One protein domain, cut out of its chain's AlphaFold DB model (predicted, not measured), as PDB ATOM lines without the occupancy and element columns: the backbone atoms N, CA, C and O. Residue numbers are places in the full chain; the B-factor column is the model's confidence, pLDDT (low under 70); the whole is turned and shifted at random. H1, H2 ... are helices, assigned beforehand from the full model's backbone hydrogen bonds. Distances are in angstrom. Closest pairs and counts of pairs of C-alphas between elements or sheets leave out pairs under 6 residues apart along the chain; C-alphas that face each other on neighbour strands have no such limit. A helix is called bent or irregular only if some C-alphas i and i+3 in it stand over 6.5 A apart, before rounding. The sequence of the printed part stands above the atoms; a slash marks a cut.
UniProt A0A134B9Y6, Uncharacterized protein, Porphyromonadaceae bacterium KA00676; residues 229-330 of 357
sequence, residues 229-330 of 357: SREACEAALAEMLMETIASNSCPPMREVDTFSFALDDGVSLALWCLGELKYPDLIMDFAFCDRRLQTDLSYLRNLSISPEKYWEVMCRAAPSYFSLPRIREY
ATOM      1  N   SER A 229      41.713   4.024 -25.955       90.25
ATOM      2  CA  SER A 229      40.565   3.119 -25.801       90.25
ATOM      3  C   SER A 229      39.500   3.720 -24.883       90.25
ATOM      4  O   SER A 229      39.850   4.362 -23.887       90.25
ATOM      5  N   ARG A 230      38.226   3.429 -25.151       87.25
ATOM      6  CA  ARG A 230      37.090   3.885 -24.337       87.25
ATOM      7  C   ARG A 230      37.264   3.536 -22.857       87.25
ATOM      8  O   ARG A 230      37.048   4.381 -21.997       87.25
ATOM      9  N   GLU A 231      37.734   2.328 -22.568       86.62
ATOM     10  CA  GLU A 231      37.935   1.798 -21.216       86.62
ATOM     11  C   GLU A 231      38.977   2.615 -20.437       86.62
ATOM     12  O   GLU A 231      38.802   2.910 -19.258       86.62
ATOM     13  N   ALA A 232      40.056   3.031 -21.105       88.00
ATOM     14  CA  ALA A 232      41.088   3.869 -20.497       88.00
ATOM     15  C   ALA A 232      40.597   5.305 -20.235       88.00
ATOM     16  O   ALA A 232      40.993   5.920 -19.245       88.00
ATOM     17  N   CYS A 233      39.718   5.831 -21.091       90.44
ATOM     18  CA  CYS A 233      39.047   7.112 -20.874       90.44
ATOM     19  C   CYS A 233      38.081   7.064 -19.679       90.44
ATOM     20  O   CYS A 233      38.101   7.965 -18.842       90.44
ATOM     21  N   GLU A 234      37.283   6.001 -19.577       88.06
ATOM     22  CA  GLU A 234      36.369   5.758 -18.454       88.06
ATOM     23  C   GLU A 234      37.138   5.635 -17.129       88.06
ATOM     24  O   GLU A 234      36.821   6.316 -16.153       88.06
ATOM     25  N   ALA A 235      38.220   4.850 -17.126       84.06
ATOM     26  CA  ALA A 235      39.148   4.715 -16.006       84.06
ATOM     27  C   ALA A 235      39.729   6.065 -15.549       84.06
ATOM     28  O   ALA A 235      39.754   6.362 -14.354       84.06
ATOM     29  N   ALA A 236      40.169   6.899 -16.496       89.44
ATOM     30  CA  ALA A 236      40.745   8.203 -16.187       89.44
ATOM     31  C   ALA A 236      39.719   9.175 -15.589       89.44
ATOM     32  O   ALA A 236      40.022   9.852 -14.608       89.44
ATOM     33  N   LEU A 237      38.500   9.226 -16.140       90.25
ATOM     34  CA  LEU A 237      37.424  10.051 -15.584       90.25
ATOM     35  C   LEU A 237      37.068   9.607 -14.161       90.25
ATOM     36  O   LEU A 237      36.914  10.444 -13.274       90.25
ATOM     37  N   ALA A 238      36.970   8.300 -13.933       84.69
ATOM     38  CA  ALA A 238      36.666   7.758 -12.619       84.69
ATOM     39  C   ALA A 238      37.733   8.087 -11.573       84.69
ATOM     40  O   ALA A 238      37.389   8.448 -10.449       84.69
ATOM     41  N   GLU A 239      39.015   8.000 -11.937       85.19
ATOM     42  CA  GLU A 239      40.107   8.407 -11.053       85.19
ATOM     43  C   GLU A 239      39.957   9.882 -10.652       85.19
ATOM     44  O   GLU A 239      40.015  10.189  -9.465       85.19
ATOM     45  N   MET A 240      39.641  10.775 -11.599       89.12
ATOM     46  CA  MET A 240      39.408  12.199 -11.305       89.12
ATOM     47  C   MET A 240      38.227  12.435 -10.376       89.12
ATOM     48  O   MET A 240      38.357  13.181  -9.410       89.12
ATOM     49  N   LEU A 241      37.105  11.752 -10.600       88.25
ATOM     50  CA  LEU A 241      35.956  11.851  -9.700       88.25
ATOM     51  C   LEU A 241      36.313  11.404  -8.284       88.25
ATOM     52  O   LEU A 241      35.920  12.050  -7.315       88.25
ATOM     53  N   MET A 242      37.094  10.335  -8.155       82.06
ATOM     54  CA  MET A 242      37.520   9.839  -6.853       82.06
ATOM     55  C   MET A 242      38.483  10.778  -6.143       82.06
ATOM     56  O   MET A 242      38.348  10.974  -4.936       82.06
ATOM     57  N   GLU A 243      39.426  11.380  -6.864       85.19
ATOM     58  CA  GLU A 243      40.314  12.393  -6.293       85.19
ATOM     59  C   GLU A 243      39.516  13.606  -5.798       85.19
ATOM     60  O   GLU A 243      39.723  14.058  -4.667       85.19
ATOM     61  N   THR A 244      38.533  14.070  -6.574       86.50
ATOM     62  CA  THR A 244      37.639  15.157  -6.162       86.50
ATOM     63  C   THR A 244      36.826  14.778  -4.921       86.50
ATOM     64  O   THR A 244      36.825  15.533  -3.947       86.50
ATOM     65  N   ILE A 245      36.203  13.591  -4.901       84.81
ATOM     66  CA  ILE A 245      35.426  13.085  -3.754       84.81
ATOM     67  C   ILE A 245      36.304  12.974  -2.499       84.81
ATOM     68  O   ILE A 245      35.892  13.402  -1.420       84.81
ATOM     69  N   ALA A 246      37.519  12.433  -2.624       80.94
ATOM     70  CA  ALA A 246      38.443  12.260  -1.504       80.94
ATOM     71  C   ALA A 246      38.975  13.588  -0.963       80.94
ATOM     72  O   ALA A 246      39.142  13.734   0.248       80.94
ATOM     73  N   SER A 247      39.239  14.557  -1.844       83.56
ATOM     74  CA  SER A 247      39.701  15.883  -1.432       83.56
ATOM     75  C   SER A 247      38.649  16.633  -0.615       83.56
ATOM     76  O   SER A 247      39.006  17.504   0.181       83.56
ATOM     77  N   ASN A 248      37.362  16.326  -0.850       78.12
ATOM     78  CA  ASN A 248      36.187  16.988  -0.281       78.12
ATOM     79  C   ASN A 248      36.277  18.530  -0.313       78.12
ATOM     80  O   ASN A 248      35.678  19.231   0.503       78.12
ATOM     81  N   SER A 249      37.068  19.068  -1.243       81.75
ATOM     82  CA  SER A 249      37.336  20.494  -1.356       81.75
ATOM     83  C   SER A 249      36.214  21.116  -2.168       81.75
ATOM     84  O   SER A 249      36.063  20.816  -3.348       81.75
ATOM     85  N   CYS A 250      35.392  21.946  -1.523       77.88
ATOM     86  CA  CYS A 250      34.262  22.580  -2.190       77.88
ATOM     87  C   CYS A 250      34.777  23.501  -3.315       77.88
ATOM     88  O   CYS A 250      35.558  24.416  -3.028       77.88
ATOM     89  N   PRO A 251      34.365  23.292  -4.580       76.06
ATOM     90  CA  PRO A 251      34.806  24.132  -5.682       76.06
ATOM     91  C   PRO A 251      34.259  25.561  -5.529       76.06
ATOM     92  O   PRO A 251      33.198  25.766  -4.928       76.06
ATOM     93  N   PRO A 252      34.958  26.575  -6.076       69.38
ATOM     94  CA  PRO A 252      34.491  27.955  -6.038       69.38
ATOM     95  C   PRO A 252      33.176  28.084  -6.816       69.38
ATOM     96  O   PRO A 252      33.139  27.898  -8.034       69.38
ATOM     97  N   MET A 253      32.096  28.414  -6.108       66.00
ATOM     98  CA  MET A 253      30.762  28.527  -6.696       66.00
ATOM     99  C   MET A 253      30.695  29.730  -7.639       66.00
ATOM    100  O   MET A 253      30.988  30.859  -7.242       66.00
ATOM    101  N   ARG A 254      30.347  29.485  -8.907       56.78
ATOM    102  CA  ARG A 254      30.260  30.527  -9.948       56.78
ATOM    103  C   ARG A 254      28.836  31.038 -10.159       56.78
ATOM    104  O   ARG A 254      28.674  32.178 -10.582       56.78
ATOM    105  N   GLU A 255      27.837  30.223  -9.831       55.28
ATOM    106  CA  GLU A 255      26.413  30.544  -9.927       55.28
ATOM    107  C   GLU A 255      25.697  30.112  -8.643       55.28
ATOM    108  O   GLU A 255      26.115  29.172  -7.962       55.28
ATOM    109  N   VAL A 256      24.635  30.840  -8.302       54.78
ATOM    110  CA  VAL A 256      23.783  30.542  -7.151       54.78
ATOM    111  C   VAL A 256      23.065  29.213  -7.444       54.78
ATOM    112  O   VAL A 256      22.443  29.056  -8.491       54.78
ATOM    113  N   ASP A 257      23.194  28.242  -6.539       57.50
ATOM    114  CA  ASP A 257      22.402  27.000  -6.484       57.50
ATOM    115  C   ASP A 257      22.685  25.864  -7.488       57.50
ATOM    116  O   ASP A 257      21.845  24.976  -7.657       57.50
ATOM    117  N   THR A 258      23.866  25.770  -8.103       67.00
ATOM    118  CA  THR A 258      24.257  24.551  -8.851       67.00
ATOM    119  C   THR A 258      25.533  23.919  -8.304       67.00
ATOM    120  O   THR A 258      26.611  24.502  -8.346       67.00
ATOM    121  N   PHE A 259      25.406  22.693  -7.789       79.19
ATOM    122  CA  PHE A 259      26.520  21.869  -7.319       79.19
ATOM    123  C   PHE A 259      26.740  20.740  -8.313       79.19
ATOM    124  O   PHE A 259      25.834  19.948  -8.521       79.19
ATOM    125  N   SER A 260      27.918  20.664  -8.918       87.69
ATOM    126  CA  SER A 260      28.249  19.628  -9.894       87.69
ATOM    127  C   SER A 260      29.717  19.261  -9.766       87.69
ATOM    128  O   SER A 260      30.553  20.147  -9.565       87.69
ATOM    129  N   PHE A 261      30.045  17.982  -9.948       89.31
ATOM    130  CA  PHE A 261      31.445  17.570 -10.059       89.31
ATOM    131  C   PHE A 261      32.140  18.192 -11.278       89.31
ATOM    132  O   PHE A 261      33.349  18.366 -11.250       89.31
ATOM    133  N   ALA A 262      31.401  18.629 -12.306       89.69
ATOM    134  CA  ALA A 262      31.974  19.319 -13.465       89.69
ATOM    135  C   ALA A 262      32.552  20.712 -13.148       89.69
ATOM    136  O   ALA A 262      33.220  21.299 -14.000       89.69
ATOM    137  N   LEU A 263      32.272  21.260 -11.957       87.12
ATOM    138  CA  LEU A 263      32.859  22.517 -11.485       87.12
ATOM    139  C   LEU A 263      34.278  22.340 -10.935       87.12
ATOM    140  O   LEU A 263      34.989  23.335 -10.791       87.12
ATOM    141  N   ASP A 264      34.684  21.108 -10.624       89.38
ATOM    142  CA  ASP A 264      36.069  20.792 -10.294       89.38
ATOM    143  C   ASP A 264      36.946  20.929 -11.547       89.38
ATOM    144  O   ASP A 264      36.608  20.412 -12.613       89.38
ATOM    145  N   ASP A 265      38.075  21.632 -11.434       89.19
ATOM    146  CA  ASP A 265      38.946  21.917 -12.581       89.19
ATOM    147  C   ASP A 265      39.526  20.628 -13.205       89.19
ATOM    148  O   ASP A 265      39.715  20.567 -14.424       89.19
ATOM    149  N   GLY A 266      39.785  19.592 -12.400       91.25
ATOM    150  CA  GLY A 266      40.300  18.302 -12.856       91.25
ATOM    151  C   GLY A 266      39.248  17.500 -13.616       91.25
ATOM    152  O   GLY A 266      39.498  17.059 -14.741       91.25
ATOM    153  N   VAL A 267      38.042  17.383 -13.052       92.19
ATOM    154  CA  VAL A 267      36.899  16.727 -13.713       92.19
ATOM    155  C   VAL A 267      36.507  17.477 -14.984       92.19
ATOM    156  O   VAL A 267      36.334  16.864 -16.036       92.19
ATOM    157  N   SER A 268      36.432  18.809 -14.929       92.81
ATOM    158  CA  SER A 268      36.131  19.657 -16.087       92.81
ATOM    159  C   SER A 268      37.132  19.437 -17.224       92.81
ATOM    160  O   SER A 268      36.746  19.260 -18.384       92.81
ATOM    161  N   LEU A 269      38.429  19.373 -16.897       95.00
ATOM    162  CA  LEU A 269      39.470  19.095 -17.877       95.00
ATOM    163  C   LEU A 269      39.363  17.675 -18.443       95.00
ATOM    164  O   LEU A 269      39.537  17.501 -19.650       95.00
ATOM    165  N   ALA A 270      39.056  16.673 -17.615       95.31
ATOM    166  CA  ALA A 270      38.843  15.304 -18.078       95.31
ATOM    167  C   ALA A 270      37.678  15.229 -19.077       95.31
ATOM    168  O   ALA A 270      37.854  14.693 -20.169       95.31
ATOM    169  N   LEU A 271      36.536  15.853 -18.767       94.94
ATOM    170  CA  LEU A 271      35.380  15.931 -19.669       94.94
ATOM    171  C   LEU A 271      35.726  16.629 -20.992       94.94
ATOM    172  O   LEU A 271      35.343  16.147 -22.059       94.94
ATOM    173  N   TRP A 272      36.500  17.721 -20.950       96.69
ATOM    174  CA  TRP A 272      37.010  18.364 -22.165       96.69
ATOM    175  C   TRP A 272      37.864  17.393 -22.998       96.69
ATOM    176  O   TRP A 272      37.669  17.289 -24.210       96.69
ATOM    177  N   CYS A 273      38.755  16.629 -22.358       97.31
ATOM    178  CA  CYS A 273      39.581  15.636 -23.047       97.31
ATOM    179  C   CYS A 273      38.741  14.531 -23.705       97.31
ATOM    180  O   CYS A 273      39.047  14.137 -24.828       97.31
ATOM    181  N   LEU A 274      37.674  14.055 -23.055       95.25
ATOM    182  CA  LEU A 274      36.753  13.070 -23.641       95.25
ATOM    183  C   LEU A 274      36.068  13.606 -24.906       95.25
ATOM    184  O   LEU A 274      35.914  12.873 -25.885       95.25
ATOM    185  N   GLY A 275      35.708  14.893 -24.915       91.69
ATOM    186  CA  GLY A 275      35.121  15.555 -26.082       91.69
ATOM    187  C   GLY A 275      36.097  15.638 -27.257       91.69
ATOM    188  O   GLY A 275      35.737  15.336 -28.398       91.69
ATOM    189  N   GLU A 276      37.355  15.980 -26.978       94.25
ATOM    190  CA  GLU A 276      38.427  15.971 -27.980       94.25
ATOM    191  C   GLU A 276      38.699  14.560 -28.522       94.25
ATOM    192  O   GLU A 276      38.845  14.393 -29.732       94.25
ATOM    193  N   LEU A 277      38.679  13.544 -27.651       94.12
ATOM    194  CA  LEU A 277      38.910  12.130 -27.980       94.12
ATOM    195  C   LEU A 277      37.692  11.407 -28.587       94.12
ATOM    196  O   LEU A 277      37.785  10.221 -28.885       94.12
ATOM    197  N   LYS A 278      36.579  12.115 -28.825       92.12
ATOM    198  CA  LYS A 278      35.351  11.591 -29.458       92.12
ATOM    199  C   LYS A 278      34.606  10.525 -28.641       92.12
ATOM    200  O   LYS A 278      33.995   9.635 -29.223       92.12
ATOM    201  N   TYR A 279      34.556  10.693 -27.316       90.44
ATOM    202  CA  TYR A 279      33.745   9.878 -26.394       90.44
ATOM    203  C   TYR A 279      32.596  10.676 -25.745       90.44
ATOM    204  O   TYR A 279      32.606  10.915 -24.533       90.44
ATOM    205  N   PRO A 280      31.606  11.151 -26.527       86.56
ATOM    206  CA  PRO A 280      30.483  11.922 -25.992       86.56
ATOM    207  C   PRO A 280      29.537  11.082 -25.126       86.56
ATOM    208  O   PRO A 280      28.855  11.639 -24.272       86.56
ATOM    209  N   ASP A 281      29.496   9.762 -25.321       83.19
ATOM    210  CA  ASP A 281      28.719   8.824 -24.508       83.19
ATOM    211  C   ASP A 281      29.140   8.877 -23.037       83.19
ATOM    212  O   ASP A 281      28.294   9.088 -22.175       83.19
ATOM    213  N   LEU A 282      30.446   8.841 -22.758       87.69
ATOM    214  CA  LEU A 282      30.975   8.942 -21.393       87.69
ATOM    215  C   LEU A 282      30.634  10.284 -20.721       87.69
ATOM    216  O   LEU A 282      30.401  10.340 -19.514       87.69
ATOM    217  N   ILE A 283      30.575  11.373 -21.496       89.31
ATOM    218  CA  ILE A 283      30.164  12.693 -20.993       89.31
ATOM    219  C   ILE A 283      28.668  12.694 -20.652       89.31
ATOM    220  O   ILE A 283      28.273  13.251 -19.627       89.31
ATOM    221  N   MET A 284      27.835  12.082 -21.500       82.25
ATOM    222  CA  MET A 284      26.396  11.962 -21.257       82.25
ATOM    223  C   MET A 284      26.104  11.090 -20.032       82.25
ATOM    224  O   MET A 284      25.281  11.486 -19.206       82.25
ATOM    225  N   ASP A 285      26.810   9.968 -19.880       86.19
ATOM    226  CA  ASP A 285      26.706   9.084 -18.714       86.19
ATOM    227  C   ASP A 285      27.077   9.836 -17.429       86.19
ATOM    228  O   ASP A 285      26.313   9.837 -16.459       86.19
ATOM    229  N   PHE A 286      28.195  10.570 -17.447       91.81
ATOM    230  CA  PHE A 286      28.585  11.445 -16.343       91.81
ATOM    231  C   PHE A 286      27.491  12.471 -16.011       91.81
ATOM    232  O   PHE A 286      27.085  12.585 -14.854       91.81
ATOM    233  N   ALA A 287      26.985  13.200 -17.012       88.69
ATOM    234  CA  ALA A 287      25.982  14.244 -16.810       88.69
ATOM    235  C   ALA A 287      24.661  13.683 -16.261       88.69
ATOM    236  O   ALA A 287      24.008  14.324 -15.433       88.69
ATOM    237  N   PHE A 288      24.270  12.483 -16.694       87.19
ATOM    238  CA  PHE A 288      23.106  11.781 -16.168       87.19
ATOM    239  C   PHE A 288      23.283  11.440 -14.682       87.19
ATOM    240  O   PHE A 288      22.410  11.769 -13.874       87.19
ATOM    241  N   CYS A 289      24.418  10.842 -14.308       88.81
ATOM    242  CA  CYS A 289      24.731  10.493 -12.922       88.81
ATOM    243  C   CYS A 289      24.809  11.730 -12.015       88.81
ATOM    244  O   CYS A 289      24.177  11.756 -10.958       88.81
ATOM    245  N   ASP A 290      25.518  12.772 -12.455       90.38
ATOM    246  CA  ASP A 290      25.683  14.025 -11.715       90.38
ATOM    247  C   ASP A 290      24.332  14.717 -11.487       90.38
ATOM    248  O   ASP A 290      23.992  15.094 -10.365       90.38
ATOM    249  N   ARG A 291      23.485  14.799 -12.521       87.88
ATOM    250  CA  ARG A 291      22.150  15.401 -12.404       87.88
ATOM    251  C   ARG A 291      21.224  14.604 -11.492       87.88
ATOM    252  O   ARG A 291      20.432  15.198 -10.755       87.88
ATOM    253  N   ARG A 292      21.291  13.272 -11.544       87.69
ATOM    254  CA  ARG A 292      20.485  12.406 -10.679       87.69
ATOM    255  C   ARG A 292      20.864  12.609  -9.212       87.69
ATOM    256  O   ARG A 292      19.980  12.850  -8.399       87.69
ATOM    257  N   LEU A 293      22.162  12.644  -8.907       88.88
ATOM    258  CA  LEU A 293      22.675  12.953  -7.570       88.88
ATOM    259  C   LEU A 293      22.193  14.323  -7.070       88.88
ATOM    260  O   LEU A 293      21.700  14.441  -5.950       88.88
ATOM    261  N   GLN A 294      22.282  15.357  -7.910       87.00
ATOM    262  CA  GLN A 294      21.785  16.692  -7.570       87.00
ATOM    263  C   GLN A 294      20.279  16.706  -7.282       87.00
ATOM    264  O   GLN A 294      19.832  17.393  -6.363       87.00
ATOM    265  N   THR A 295      19.501  15.962  -8.071       87.50
ATOM    266  CA  THR A 295      18.042  15.872  -7.928       87.50
ATOM    267  C   THR A 295      17.673  15.184  -6.619       87.50
ATOM    268  O   THR A 295      16.876  15.726  -5.850       87.50
ATOM    269  N   ASP A 296      18.310  14.055  -6.319       87.88
ATOM    270  CA  ASP A 296      18.032  13.272  -5.115       87.88
ATOM    271  C   ASP A 296      18.471  14.008  -3.839       87.88
ATOM    272  O   ASP A 296      17.870  13.825  -2.786       87.88
ATOM    273  N   LEU A 297      19.451  14.917  -3.933       87.00
ATOM    274  CA  LEU A 297      19.883  15.788  -2.834       87.00
ATOM    275  C   LEU A 297      19.234  17.181  -2.841       87.00
ATOM    276  O   LEU A 297      19.578  18.022  -2.010       87.00
ATOM    277  N   SER A 298      18.302  17.465  -3.752       83.31
ATOM    278  CA  SER A 298      17.690  18.799  -3.882       83.31
ATOM    279  C   SER A 298      16.967  19.251  -2.607       83.31
ATOM    280  O   SER A 298      17.024  20.426  -2.252       83.31
ATOM    281  N   TYR A 299      16.373  18.314  -1.861       79.75
ATOM    282  CA  TYR A 299      15.679  18.593  -0.600       79.75
ATOM    283  C   TYR A 299      16.591  19.216   0.467       79.75
ATOM    284  O   TYR A 299      16.122  20.007   1.283       79.75
ATOM    285  N   LEU A 300      17.893  18.904   0.454       78.38
ATOM    286  CA  LEU A 300      18.860  19.466   1.398       78.38
ATOM    287  C   LEU A 300      19.086  20.962   1.170       78.38
ATOM    288  O   LEU A 300      19.399  21.676   2.119       78.38
ATOM    289  N   ARG A 301      18.877  21.453  -0.057       69.50
ATOM    290  CA  ARG A 301      18.988  22.885  -0.379       69.50
ATOM    291  C   ARG A 301      17.910  23.703   0.331       69.50
ATOM    292  O   ARG A 301      18.180  24.804   0.792       69.50
ATOM    293  N   ASN A 302      16.727  23.118   0.523       66.56
ATOM    294  CA  ASN A 302      15.608  23.754   1.226       66.56
ATOM    295  C   ASN A 302      15.814  23.842   2.750       66.56
ATOM    296  O   ASN A 302      15.023  24.485   3.435       66.56
ATOM    297  N   LEU A 303      16.855  23.197   3.290       70.81
ATOM    298  CA  LEU A 303      17.173  23.182   4.722       70.81
ATOM    299  C   LEU A 303      18.207  24.248   5.128       70.81
ATOM    300  O   LEU A 303      18.713  24.197   6.247       70.81
ATOM    301  N   SER A 304      18.537  25.198   4.241       71.38
ATOM    302  CA  SER A 304      19.513  26.274   4.496       71.38
ATOM    303  C   SER A 304      20.884  25.766   4.964       71.38
ATOM    304  O   SER A 304      21.538  26.391   5.802       71.38
ATOM    305  N   ILE A 305      21.328  24.610   4.457       80.12
ATOM    306  CA  ILE A 305      22.663  24.092   4.769       80.12
ATOM    307  C   ILE A 305      23.736  24.900   4.038       80.12
ATOM    308  O   ILE A 305      23.505  25.402   2.938       80.12
ATOM    309  N   SER A 306      24.924  25.016   4.639       85.25
ATOM    310  CA  SER A 306      26.032  25.713   3.984       85.25
ATOM    311  C   SER A 306      26.477  24.969   2.715       85.25
ATOM    312  O   SER A 306      26.331  23.740   2.644       85.25
ATOM    313  N   PRO A 307      27.058  25.669   1.725       83.69
ATOM    314  CA  PRO A 307      27.574  25.031   0.522       83.69
ATOM    315  C   PRO A 307      28.588  23.920   0.780       83.69
ATOM    316  O   PRO A 307      28.530  22.867   0.150       83.69
ATOM    317  N   GLU A 308      29.464  24.110   1.761       86.38
ATOM    318  CA  GLU A 308      30.460  23.116   2.162       86.38
ATOM    319  C   GLU A 308      29.778  21.864   2.710       86.38
ATOM    320  O   GLU A 308      30.191  20.742   2.415       86.38
ATOM    321  N   LYS A 309      28.694  22.042   3.476       86.56
ATOM    322  CA  LYS A 309      27.937  20.919   4.020       86.56
ATOM    323  C   LYS A 309      27.169  20.174   2.935       86.56
ATOM    324  O   LYS A 309      27.110  18.946   2.975       86.56
ATOM    325  N   TYR A 310      26.601  20.896   1.970       86.38
ATOM    326  CA  TYR A 310      25.968  20.285   0.804       86.38
ATOM    327  C   TYR A 310      26.989  19.475  -0.004       86.38
ATOM    328  O   TYR A 310      26.735  18.312  -0.314       86.38
ATOM    329  N   TRP A 311      28.163  20.054  -0.276       87.75
ATOM    330  CA  TRP A 311      29.254  19.392  -0.992       87.75
ATOM    331  C   TRP A 311      29.732  18.123  -0.286       87.75
ATOM    332  O   TRP A 311      29.889  17.086  -0.927       87.75
ATOM    333  N   GLU A 312      29.878  18.163   1.040       87.12
ATOM    334  CA  GLU A 312      30.245  16.991   1.838       87.12
ATOM    335  C   GLU A 312      29.226  15.850   1.680       87.12
ATOM    336  O   GLU A 312      29.600  14.688   1.513       87.12
ATOM    337  N   VAL A 313      27.927  16.164   1.715       88.19
ATOM    338  CA  VAL A 313      26.875  15.157   1.506       88.19
ATOM    339  C   VAL A 313      26.895  14.635   0.070       88.19
ATOM    340  O   VAL A 313      26.761  13.429  -0.138       88.19
ATOM    341  N   MET A 314      27.129  15.514  -0.905       87.81
ATOM    342  CA  MET A 314      27.271  15.147  -2.311       87.81
ATOM    343  C   MET A 314      28.437  14.173  -2.518       87.81
ATOM    344  O   MET A 314      28.241  13.120  -3.117       87.81
ATOM    345  N   CYS A 315      29.611  14.449  -1.938       87.12
ATOM    346  CA  CYS A 315      30.782  13.569  -1.984       87.12
ATOM    347  C   CYS A 315      30.515  12.203  -1.340       87.12
ATOM    348  O   CYS A 315      30.932  11.178  -1.873       87.12
ATOM    349  N   ARG A 316      29.778  12.156  -0.222       84.75
ATOM    350  CA  ARG A 316      29.411  10.889   0.438       84.75
ATOM    351  C   ARG A 316      28.433  10.047  -0.378       84.75
ATOM    352  O   ARG A 316      28.502   8.822  -0.318       84.75
ATOM    353  N   ALA A 317      27.507  10.686  -1.088       86.25
ATOM    354  CA  ALA A 317      26.500  10.004  -1.894       86.25
ATOM    355  C   ALA A 317      27.017   9.634  -3.295       86.25
ATOM    356  O   ALA A 317      26.576   8.637  -3.852       86.25
ATOM    357  N   ALA A 318      27.974  10.380  -3.851       85.38
ATOM    358  CA  ALA A 318      28.481  10.201  -5.211       85.38
ATOM    359  C   ALA A 318      28.865   8.756  -5.605       85.38
ATOM    360  O   ALA A 318      28.493   8.354  -6.713       85.38
ATOM    361  N   PRO A 319      29.515   7.937  -4.746       82.25
ATOM    362  CA  PRO A 319      29.887   6.564  -5.098       82.25
ATOM    363  C   PRO A 319      28.717   5.634  -5.455       82.25
ATOM    364  O   PRO A 319      28.949   4.591  -6.058       82.25
ATOM    365  N   SER A 320      27.469   5.967  -5.092       81.06
ATOM    366  CA  SER A 320      26.292   5.178  -5.489       81.06
ATOM    367  C   SER A 320      25.687   5.595  -6.836       81.06
ATOM    368  O   SER A 320      24.853   4.867  -7.373       81.06
ATOM    369  N   TYR A 321      26.099   6.740  -7.392       83.88
ATOM    370  CA  TYR A 321      25.589   7.282  -8.660       83.88
ATOM    371  C   TYR A 321      26.585   7.095  -9.789       83.88
ATOM    372  O   TYR A 321      26.224   6.623 -10.867       83.88
ATOM    373  N   PHE A 322      27.838   7.465  -9.549       80.56
ATOM    374  CA  PHE A 322      28.910   7.176 -10.481       80.56
ATOM    375  C   PHE A 322      29.285   5.725 -10.254       80.56
ATOM    376  O   PHE A 322      29.813   5.374  -9.201       80.56
ATOM    377  N   SER A 323      28.956   4.876 -11.228       62.09
ATOM    378  CA  SER A 323      29.463   3.510 -11.246       62.09
ATOM    379  C   SER A 323      30.977   3.621 -11.314       62.09
ATOM    380  O   SER A 323      31.533   3.841 -12.388       62.09
ATOM    381  N   LEU A 324      31.641   3.548 -10.159       54.16
ATOM    382  CA  LEU A 324      33.084   3.396 -10.115       54.16
ATOM    383  C   LEU A 324      33.402   2.219 -11.028       54.16
ATOM    384  O   LEU A 324      32.704   1.199 -10.930       54.16
ATOM    385  N   PRO A 325      34.332   2.400 -11.978       48.59
ATOM    386  CA  PRO A 325      34.473   1.545 -13.141       48.59
ATOM    387  C   PRO A 325      34.481   0.130 -12.628       48.59
ATOM    388  O   PRO A 325      35.244  -0.153 -11.705       48.59
ATOM    389  N   ARG A 326      33.563  -0.683 -13.165       43.59
ATOM    390  CA  ARG A 326      33.360  -2.100 -12.854       43.59
ATOM    391  C   ARG A 326      34.619  -2.684 -12.209       43.59
ATOM    392  O   ARG A 326      35.516  -3.159 -12.901       43.59
ATOM    393  N   ILE A 327      34.675  -2.656 -10.872       40.00
ATOM    394  CA  ILE A 327      35.825  -3.136 -10.077       40.00
ATOM    395  C   ILE A 327      36.096  -4.624 -10.375       40.00
ATOM    396  O   ILE A 327      37.175  -5.139 -10.112       40.00
ATOM    397  N   ARG A 328      35.140  -5.299 -11.020       37.81
ATOM    398  CA  ARG A 328      35.257  -6.661 -11.539       37.81
ATOM    399  C   ARG A 328      36.326  -6.839 -12.627       37.81
ATOM    400  O   ARG A 328      36.811  -7.952 -12.770       37.81
ATOM    401  N   GLU A 329      36.710  -5.790 -13.362       40.41
ATOM    402  CA  GLU A 329      37.682  -5.885 -14.475       40.41
ATOM    403  C   GLU A 329      38.906  -4.963 -14.319       40.41
ATOM    404  O   GLU A 329      39.868  -5.063 -15.084       40.41
ATOM    405  N   TYR A 330      38.928  -4.099 -13.299       41.16
ATOM    406  CA  TYR A 330      40.133  -3.355 -12.934       41.16
ATOM    407  C   TYR A 330      41.189  -4.345 -12.431       41.16
ATOM    408  O   TYR A 330      40.930  -5.109 -11.503       41.16
TER     409      TYR A 330
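What this domain is: This is residues 229 to 330 of the 357 residues of an uncharacterized protein of Porphyromonadaceae bacterium KA00676 (UniProt A0A134B9Y6). Helices H1, H2 and H3 make an up-and-down bundle, each running against the one before, and H5 bridges H1 and H3 near their last residues. The compact printed part has 102 residues with five named helices, H1 to H5 in chain order, and no named strand: all helix, radius of gyration of the C-alphas 13.7 A, spans 44 by 29 by 22 A.

Where its parts are: H1, residues 230 to 247, measures 26.0 A from C-alpha 230 at (37.090, 3.885, -24.337). H2 is residues 265 to 276, H3 280 to 296 with 24.3 A, and H4 298 to 301. H5, residues 307 to 320, ends at C-alpha 320 at (26.292, 5.178, -5.489); it is irregular, C-alphas 316 and 319 being 7.0 A apart.

How they stand to each other: The hairpin H1 and H2 touch, closest C-alphas Met 240 and Val 267, 5.7 A, at a shallow tilt of 12 degrees, opposite ways. H5 touches H1 with residues 315 to 318 alone, closest C-alphas Cys 315 and Ile 245, 5.0 A. Every O i to N i+4 pair is within hydrogen-bond range in H1, H2 and H3, and 8 of 10 in H5; H4 is too short for one.

The domain as a whole: The printed part has no cut. The link H1 to H2 is long. pLDDT is under 70 at residues 252 to 258, 301 to 302 and 323 to 330.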